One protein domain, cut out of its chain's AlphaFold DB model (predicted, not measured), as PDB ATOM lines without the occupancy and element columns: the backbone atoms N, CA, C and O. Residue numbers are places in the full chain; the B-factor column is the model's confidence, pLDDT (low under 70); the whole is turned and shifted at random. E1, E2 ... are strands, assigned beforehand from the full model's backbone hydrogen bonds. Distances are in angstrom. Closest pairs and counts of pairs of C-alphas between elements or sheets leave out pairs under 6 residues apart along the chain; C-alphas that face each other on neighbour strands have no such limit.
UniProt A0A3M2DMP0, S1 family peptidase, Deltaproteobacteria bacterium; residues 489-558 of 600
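Overview. This is residues 489 to 558 of the 600 residues of the protein "S1 family peptidase" of Deltaproteobacteria bacterium (UniProt A0A3M2DMP0). The domain has little regular structure: a long looping stretch, residues 489 to 538, is followed by one small hairpin of two short strands, E1 then E2. Within the loops, residues 512 to 513 pair antiparallel with residues 516 to 517. The printed part has 70 residues, 8 of them in named elements, with no named helix; its class is all strand. It is compact, with a radius of gyration of the C-alphas of 11.4 A, and rounded, spanning 32 by 25 by 23 A.

Along the chain. The printed part begins at C-alpha 489, (156.920, 164.603, 218.449). E1, residues 539 to 542, is 9.9 A long and begins at C-alpha 539, (172.282, 166.494, 215.579). E2, residues 550 to 553, is 9.4 A long and ends at C-alpha 553, (167.511, 167.740, 213.232).

Arrangement. E1 and E2 form an antiparallel hairpin, their directions at 137 degrees. C-alphas 542 and 550 face each other at 4.3 A. N 551 and O 541, 2.8 A apart, are within hydrogen-bond range.

Size, cuts and confidence. The C-alphas of Asn 501 and Asp 534 are farthest apart, at 32.9 A. The printed part has no cut, and the seven-residue link E1 to E2 is short. Residues 497 to 505 and 556 to 558 have pLDDT under 70.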
ATOM      1  N   SER A 489     155.637 165.010 217.862       91.88
ATOM      2  CA  SER A 489     156.920 164.603 218.449       91.88
ATOM      3  C   SER A 489     158.107 164.940 217.535       91.88
ATOM      4  O   SER A 489     157.941 165.381 216.397       91.88
ATOM      5  N   GLN A 490     159.334 164.727 218.017       91.88
ATOM      6  CA  GLN A 490     160.544 164.879 217.210       91.88
ATOM      7  C   GLN A 490     160.493 163.998 215.944       91.88
ATOM      8  O   GLN A 490     160.466 162.773 216.017       91.88
ATOM      9  N   GLY A 491     160.577 164.627 214.772       89.06
ATOM     10  CA  GLY A 491     160.516 163.959 213.471       89.06
ATOM     11  C   GLY A 491     159.114 163.837 212.869       89.06
ATOM     12  O   GLY A 491     159.018 163.437 211.709       89.06
ATOM     13  N   TYR A 492     158.045 164.198 213.592       89.94
ATOM     14  CA  TYR A 492     156.685 164.168 213.045       89.94
ATOM     15  C   TYR A 492     156.518 165.171 211.889       89.94
ATOM     16  O   TYR A 492     157.020 166.291 212.013       89.94
ATOM     17  N   PRO A 493     155.828 164.837 210.780       88.88
ATOM     18  CA  PRO A 493     155.600 165.780 209.687       88.88
ATOM     19  C   PRO A 493     154.818 167.024 210.126       88.88
ATOM     20  O   PRO A 493     153.836 166.937 210.859       88.88
ATOM     21  N   CYS A 494     155.210 168.192 209.628       88.81
ATOM     22  CA  CYS A 494     154.509 169.447 209.883       88.81
ATOM     23  C   CYS A 494     154.564 170.369 208.665       88.81
ATOM     24  O   CYS A 494     155.577 170.461 207.971       88.81
ATOM     25  N   ASP A 495     153.460 171.070 208.402       84.31
ATOM     26  CA  ASP A 495     153.391 172.000 207.281       84.31
ATOM     27  C   ASP A 495     153.948 173.380 207.668       84.31
ATOM     28  O   ASP A 495     153.559 173.982 208.670       84.31
ATOM     29  N   CYS A 496     154.873 173.882 206.851       72.75
ATOM     30  CA  CYS A 496     155.469 175.216 206.941       72.75
ATOM     31  C   CYS A 496     155.509 175.927 205.576       72.75
ATOM     32  O   CYS A 496     156.388 176.752 205.318       72.75
ATOM     33  N   ALA A 497     154.555 175.623 204.689       63.00
ATOM     34  CA  ALA A 497     154.555 176.013 203.277       63.00
ATOM     35  C   ALA A 497     154.639 177.525 202.955       63.00
ATOM     36  O   ALA A 497     154.843 177.864 201.787       63.00
ATOM     37  N   SER A 498     154.480 178.448 203.915       54.84
ATOM     38  CA  SER A 498     154.358 179.897 203.633       54.84
ATOM     39  C   SER A 498     155.275 180.854 204.418       54.84
ATOM     40  O   SER A 498     155.256 182.055 204.146       54.84
ATOM     41  N   GLY A 499     156.166 180.342 205.276       55.75
ATOM     42  CA  GLY A 499     157.354 181.065 205.753       55.75
ATOM     43  C   GLY A 499     157.190 182.078 206.904       55.75
ATOM     44  O   GLY A 499     156.149 182.687 207.137       55.75
ATOM     45  N   THR A 500     158.305 182.300 207.609       55.22
ATOM     46  CA  THR A 500     158.534 183.230 208.743       55.22
ATOM     47  C   THR A 500     157.705 183.047 210.019       55.22
ATOM     48  O   THR A 500     158.290 183.180 211.087       55.22
ATOM     49  N   ASN A 501     156.428 182.666 209.955       58.00
ATOM     50  CA  ASN A 501     155.615 182.365 211.138       58.00
ATOM     51  C   ASN A 501     155.302 180.868 211.199       58.00
ATOM     52  O   ASN A 501     154.161 180.446 211.040       58.00
ATOM     53  N   CYS A 502     156.333 180.064 211.457       64.94
ATOM     54  CA  CYS A 502     156.198 178.630 211.738       64.94
ATOM     55  C   CYS A 502     155.827 178.383 213.217       64.94
ATOM     56  O   CYS A 502     156.192 177.356 213.784       64.94
ATOM     57  N   GLU A 503     155.139 179.338 213.853       54.91
ATOM     58  CA  GLU A 503     154.672 179.279 215.245       54.91
ATOM     59  C   GLU A 503     153.396 178.421 215.340       54.91
ATOM     60  O   GLU A 503     152.348 178.848 215.815       54.91
ATOM     61  N   ASN A 504     153.563 177.170 214.905       59.28
ATOM     62  CA  ASN A 504     152.672 176.022 215.034       59.28
ATOM     63  C   ASN A 504     151.385 175.985 214.181       59.28
ATOM     64  O   ASN A 504     150.868 177.015 213.752       59.28
ATOM     65  N   PRO A 505     150.883 174.764 213.893       56.31
ATOM     66  CA  PRO A 505     149.949 174.172 214.863       56.31
ATOM     67  C   PRO A 505     150.189 172.698 215.257       56.31
ATOM     68  O   PRO A 505     149.496 172.219 216.148       56.31
ATOM     69  N   GLY A 506     151.118 171.968 214.625       79.75
ATOM     70  CA  GLY A 506     151.256 170.509 214.813       79.75
ATOM     71  C   GLY A 506     152.314 170.024 215.818       79.75
ATOM     72  O   GLY A 506     152.186 168.926 216.343       79.75
ATOM     73  N   CYS A 507     153.364 170.798 216.093       88.94
ATOM     74  CA  CYS A 507     154.535 170.367 216.863       88.94
ATOM     75  C   CYS A 507     154.422 170.711 218.348       88.94
ATOM     76  O   CYS A 507     154.222 171.873 218.701       88.94
ATOM     77  N   ARG A 508     154.653 169.752 219.250       87.19
ATOM     78  CA  ARG A 508     154.560 170.000 220.705       87.19
ATOM     79  C   ARG A 508     155.619 170.988 221.212       87.19
ATOM     80  O   ARG A 508     155.377 171.720 222.165       87.19
ATOM     81  N   SER A 509     156.760 171.071 220.529       88.06
ATOM     82  CA  SER A 509     157.816 172.067 220.765       88.06
ATOM     83  C   SER A 509     157.482 173.485 220.280       88.06
ATOM     84  O   SER A 509     158.215 174.423 220.591       88.06
ATOM     85  N   GLY A 510     156.437 173.649 219.460       88.25
ATOM     86  CA  GLY A 510     156.178 174.876 218.702       88.25
ATOM     87  C   GLY A 510     157.173 175.144 217.564       88.25
ATOM     88  O   GLY A 510     157.154 176.236 217.003       88.25
ATOM     89  N   LEU A 511     158.046 174.182 217.229       88.69
ATOM     90  CA  LEU A 511     159.091 174.322 216.213       88.69
ATOM     91  C   LEU A 511     158.976 173.240 215.137       88.69
ATOM     92  O   LEU A 511     159.089 172.047 215.419       88.69
ATOM     93  N   CYS A 512     158.819 173.690 213.894       89.75
ATOM     94  CA  CYS A 512     158.852 172.875 212.687       89.75
ATOM     95  C   CYS A 512     160.019 173.345 211.809       89.75
ATOM     96  O   CYS A 512     160.070 174.510 211.426       89.75
ATOM     97  N   GLU A 513     160.971 172.468 211.504       89.31
ATOM     98  CA  GLU A 513     162.208 172.777 210.781       89.31
ATOM     99  C   GLU A 513     162.351 171.765 209.632       89.31
ATOM    100  O   GLU A 513     162.210 170.564 209.831       89.31
ATOM    101  N   GLU A 514     162.556 172.242 208.400       86.62
ATOM    102  CA  GLU A 514     162.583 171.406 207.177       86.62
ATOM    103  C   GLU A 514     161.333 170.514 206.946       86.62
ATOM    104  O   GLU A 514     161.392 169.556 206.180       86.62
ATOM    105  N   GLY A 515     160.185 170.862 207.543       86.00
ATOM    106  CA  GLY A 515     158.923 170.117 207.412       86.00
ATOM    107  C   GLY A 515     158.750 168.978 208.425       86.00
ATOM    108  O   GLY A 515     157.831 168.171 208.280       86.00
ATOM    109  N   ILE A 516     159.616 168.910 209.443       88.75
ATOM    110  CA  ILE A 516     159.476 168.004 210.588       88.75
ATOM    111  C   ILE A 516     159.524 168.757 211.919       88.75
ATOM    112  O   ILE A 516     160.195 169.780 212.063       88.75
ATOM    113  N   CYS A 517     158.799 168.249 212.908       91.44
ATOM    114  CA  CYS A 517     158.783 168.787 214.255       91.44
ATOM    115  C   CYS A 517     160.129 168.535 214.940       91.44
ATOM    116  O   CYS A 517     160.682 167.437 214.857       91.44
ATOM    117  N   VAL A 518     160.669 169.551 215.614       92.19
ATOM    118  CA  VAL A 518     161.999 169.492 216.241       92.19
ATOM    119  C   VAL A 518     161.983 170.025 217.668       92.19
ATOM    120  O   VAL A 518     161.278 170.988 217.958       92.19
ATOM    121  N   VAL A 519     162.761 169.428 218.571       92.56
ATOM    122  CA  VAL A 519     162.924 169.910 219.955       92.56
ATOM    123  C   VAL A 519     164.163 170.794 220.100       92.56
ATOM    124  O   VAL A 519     165.134 170.632 219.357       92.56
ATOM    125  N   GLU A 520     164.137 171.735 221.049       94.06
ATOM    126  CA  GLU A 520     165.309 172.555 221.384       94.06
ATOM    127  C   GLU A 520     166.389 171.743 222.114       94.06
ATOM    128  O   GLU A 520     166.089 170.783 222.825       94.06
ATOM    129  N   CYS A 521     167.652 172.135 221.951       95.12
ATOM    130  CA  CYS A 521     168.808 171.450 222.528       95.12
ATOM    131  C   CYS A 521     169.975 172.410 222.806       95.12
ATOM    132  O   CYS A 521     170.248 173.320 222.024       95.12
ATOM    133  N   ASP A 522     170.732 172.156 223.875       92.94
ATOM    134  CA  ASP A 522     172.009 172.838 224.130       92.94
ATOM    135  C   ASP A 522     173.187 172.098 223.462       92.94
ATOM    136  O   ASP A 522     174.187 172.699 223.049       92.94
ATOM    137  N   SER A 523     173.081 170.780 223.298       88.88
ATOM    138  CA  SER A 523     174.070 169.916 222.658       88.88
ATOM    139  C   SER A 523     173.415 168.702 221.987       88.88
ATOM    140  O   SER A 523     172.284 168.338 222.284       88.88
ATOM    141  N   SER A 524     174.141 168.013 221.096       83.62
ATOM    142  CA  SER A 524     173.627 166.785 220.458       83.62
ATOM    143  C   SER A 524     173.468 165.604 221.427       83.62
ATOM    144  O   SER A 524     172.938 164.578 221.027       83.62
ATOM    145  N   ALA A 525     173.943 165.718 222.674       83.25
ATOM    146  CA  ALA A 525     173.695 164.721 223.715       83.25
ATOM    147  C   ALA A 525     172.324 164.903 224.392       83.25
ATOM    148  O   ALA A 525     171.859 163.979 225.053       83.25
ATOM    149  N   ASP A 526     171.695 166.070 224.214       87.19
ATOM    150  CA  ASP A 526     170.373 166.398 224.764       87.19
ATOM    151  C   ASP A 526     169.240 166.037 223.788       87.19
ATOM    152  O   ASP A 526     168.066 166.090 224.145       87.19
ATOM    153  N   CYS A 527     169.583 165.654 222.553       89.25
ATOM    154  CA  CYS A 527     168.612 165.189 221.576       89.25
ATOM    155  C   CYS A 527     168.085 163.787 221.927       89.25
ATOM    156  O   CYS A 527     168.871 162.929 222.343       89.25
ATOM    157  N   PRO A 528     166.781 163.518 221.719       86.62
ATOM    158  CA  PRO A 528     166.219 162.189 221.930       86.62
ATOM    159  C   PRO A 528     166.847 161.161 220.977       86.62
ATOM    160  O   PRO A 528     167.453 161.508 219.959       86.62
ATOM    161  N   ALA A 529     166.692 159.874 221.287       85.50
ATOM    162  CA  ALA A 529     166.985 158.833 220.307       85.50
ATOM    163  C   ALA A 529     165.984 158.928 219.135       85.50
ATOM    164  O   ALA A 529     164.831 159.303 219.361       85.50
ATOM    165  N   PRO A 530     166.388 158.606 217.894       82.31
ATOM    166  CA  PRO A 530     165.442 158.507 216.794       82.31
ATOM    167  C   PRO A 530     164.445 157.369 217.034       82.31
ATOM    168  O   PRO A 530     164.788 156.332 217.600       82.31
ATOM    169  N   ALA A 531     163.217 157.589 216.568       76.00
ATOM    170  CA  ALA A 531     162.119 156.624 216.578       76.00
ATOM    171  C   ALA A 531     162.494 155.268 215.956       76.00
ATOM    172  O   ALA A 531     162.218 154.207 216.513       76.00
ATOM    173  N   ASP A 532     163.132 155.330 214.788       77.62
ATOM    174  CA  ASP A 532     163.691 154.184 214.085       77.62
ATOM    175  C   ASP A 532     165.101 153.891 214.644       77.62
ATOM    176  O   ASP A 532     165.975 154.761 214.550       77.62
ATOM    177  N   PRO A 533     165.359 152.697 215.214       79.19
ATOM    178  CA  PRO A 533     166.666 152.348 215.768       79.19
ATOM    179  C   PRO A 533     167.778 152.227 214.712       79.19
ATOM    180  O   PRO A 533     168.953 152.273 215.084       79.19
ATOM    181  N   ASP A 534     167.437 152.085 213.425       82.88
ATOM    182  CA  ASP A 534     168.391 152.084 212.309       82.88
ATOM    183  C   ASP A 534     168.638 153.499 211.738       82.88
ATOM    184  O   ASP A 534     169.569 153.701 210.946       82.88
ATOM    185  N   ALA A 535     167.857 154.507 212.148       80.44
ATOM    186  CA  ALA A 535     168.053 155.887 211.719       80.44
ATOM    187  C   ALA A 535     169.263 156.551 212.402       80.44
ATOM    188  O   ALA A 535     169.675 156.230 213.518       80.44
ATOM    189  N   ALA A 536     169.849 157.536 211.714       85.00
ATOM    190  CA  ALA A 536     170.948 158.316 212.272       85.00
ATOM    191  C   ALA A 536     170.464 159.159 213.473       85.00
ATOM    192  O   ALA A 536     169.387 159.755 213.391       85.00
ATOM    193  N   PRO A 537     171.257 159.273 214.558       87.81
ATOM    194  CA  PRO A 537     170.896 160.107 215.699       87.81
ATOM    195  C   PRO A 537     170.749 161.574 215.285       87.81
ATOM    196  O   PRO A 537     171.463 162.053 214.396       87.81
ATOM    197  N   TYR A 538     169.840 162.288 215.949       89.31
ATOM    198  CA  TYR A 538     169.637 163.713 215.706       89.31
ATOM    199  C   TYR A 538     170.884 164.527 216.091       89.31
ATOM    200  O   TYR A 538     171.554 164.250 217.089       89.31
ATOM    201  N   GLU A 539     171.191 165.556 215.305       92.56
ATOM    202  CA  GLU A 539     172.282 166.494 215.579       92.56
ATOM    203  C   GLU A 539     171.711 167.851 216.006       92.56
ATOM    204  O   GLU A 539     170.764 168.354 215.404       92.56
ATOM    205  N   CYS A 540     172.296 168.453 217.044       94.62
ATOM    206  CA  CYS A 540     171.857 169.742 217.569       94.62
ATOM    207  C   CYS A 540     172.467 170.901 216.762       94.62
ATOM    208  O   CYS A 540     173.641 171.248 216.949       94.62
ATOM    209  N   VAL A 541     171.679 171.510 215.878       94.38
ATOM    210  CA  VAL A 541     172.094 172.582 214.951       94.38
ATOM    211  C   VAL A 541     171.413 173.908 215.287       94.38
ATOM    212  O   VAL A 541     170.439 173.927 216.026       94.38
ATOM    213  N   ASP A 542     171.898 175.027 214.749       94.50
ATOM    214  CA  ASP A 542     171.187 176.311 214.848       94.50
ATOM    215  C   ASP A 542     169.867 176.255 214.057       94.50
ATOM    216  O   ASP A 542     169.868 175.878 212.880       94.50
ATOM    217  N   SER A 543     168.746 176.630 214.685       91.00
ATOM    218  CA  SER A 543     167.440 176.684 214.011       91.00
ATOM    219  C   SER A 543     167.422 177.799 212.966       91.00
ATOM    220  O   SER A 543     167.906 178.908 213.208       91.00
ATOM    221  N   ARG A 544     166.824 177.530 211.800       89.00
ATOM    222  CA  ARG A 544     166.597 178.551 210.763       89.00
ATOM    223  C   ARG A 544     165.269 179.272 210.974       89.00
ATOM    224  O   ARG A 544     165.083 180.358 210.428       89.00
ATOM    225  N   VAL A 545     164.372 178.680 211.763       85.25
ATOM    226  CA  VAL A 545     163.070 179.244 212.136       85.25
ATOM    227  C   VAL A 545     163.180 180.157 213.358       85.25
ATOM    228  O   VAL A 545     162.751 181.309 213.295       85.25
ATOM    229  N   LYS A 546     163.789 179.692 214.458       87.88
ATOM    230  CA  LYS A 546     163.881 180.451 215.715       87.88
ATOM    231  C   LYS A 546     165.302 180.957 215.960       87.88
ATOM    232  O   LYS A 546     166.175 180.242 216.444       87.88
ATOM    233  N   SER A 547     165.521 182.235 215.650       91.69
ATOM    234  CA  SER A 547     166.820 182.902 215.814       91.69
ATOM    235  C   SER A 547     167.367 182.774 217.242       91.69
ATOM    236  O   SER A 547     166.722 183.191 218.204       91.69
ATOM    237  N   GLY A 548     168.578 182.225 217.369       91.50
ATOM    238  CA  GLY A 548     169.259 182.020 218.649       91.50
ATOM    239  C   GLY A 548     168.867 180.744 219.400       91.50
ATOM    240  O   GLY A 548     169.493 180.457 220.419       91.50
ATOM    241  N   ALA A 549     167.893 179.970 218.908       92.31
ATOM    242  CA  ALA A 549     167.635 178.615 219.383       92.31
ATOM    243  C   ALA A 549     168.462 177.594 218.589       92.31
ATOM    244  O   ALA A 549     168.799 177.799 217.419       92.31
ATOM    245  N   ARG A 550     168.752 176.463 219.231       95.56
ATOM    246  CA  ARG A 550     169.336 175.280 218.601       95.56
ATOM    247  C   ARG A 550     168.363 174.120 218.733       95.56
ATOM    248  O   ARG A 550     167.670 174.026 219.740       95.56
ATOM    249  N   VAL A 551     168.276 173.294 217.696       94.25
ATOM    250  CA  VAL A 551     167.254 172.256 217.533       94.25
ATOM    251  C   VAL A 551     167.843 170.941 217.040       94.25
ATOM    252  O   VAL A 551     168.838 170.914 216.312       94.25
ATOM    253  N   CYS A 552     167.206 169.845 217.435       93.94
ATOM    254  CA  CYS A 552     167.552 168.497 217.010       93.94
ATOM    255  C   CYS A 552     167.010 168.226 215.602       93.94
ATOM    256  O   CYS A 552     165.802 168.107 215.410       93.94
ATOM    257  N   VAL A 553     167.894 168.099 214.610       90.81
ATOM    258  CA  VAL A 553     167.511 167.740 213.232       90.81
ATOM    259  C   VAL A 553     168.026 166.361 212.860       90.81
ATOM    260  O   VAL A 553     169.092 165.930 213.308       90.81
ATOM    261  N   GLY A 554     167.275 165.653 212.015       84.75
ATOM    262  CA  GLY A 554     167.741 164.400 211.428       84.75
ATOM    263  C   GLY A 554     168.957 164.672 210.554       84.75
ATOM    264  O   GLY A 554     168.959 165.618 209.764       84.75
ATOM    265  N   ARG A 555     170.006 163.852 210.667       74.38
ATOM    266  CA  ARG A 555     171.171 163.993 209.793       74.38
ATOM    267  C   ARG A 555     170.785 163.597 208.367       74.38
ATOM    268  O   ARG A 555     170.892 162.427 208.003       74.38
ATOM    269  N   LEU A 556     170.371 164.577 207.556       56.59
ATOM    270  CA  LEU A 556     170.101 164.405 206.127       56.59
ATOM    271  C   LEU A 556     171.269 163.660 205.474       56.59
ATOM    272  O   LEU A 556     172.375 164.200 205.341       56.59
ATOM    273  N   ILE A 557     171.028 162.412 205.060       50.31
ATOM    274  CA  ILE A 557     172.032 161.586 204.388       50.31
ATOM    275  C   ILE A 557     172.267 162.188 203.003       50.31
ATOM    276  O   ILE A 557     171.627 161.826 202.017       50.31
ATOM    277  N   SER A 558     173.213 163.124 202.939       43.69
ATOM    278  CA  SER A 558     173.656 163.807 201.725       43.69
ATOM    279  C   SER A 558     174.366 162.810 200.800       43.69
ATOM    280  O   SER A 558     175.591 162.716 200.774       43.69
TER     281      SER A 558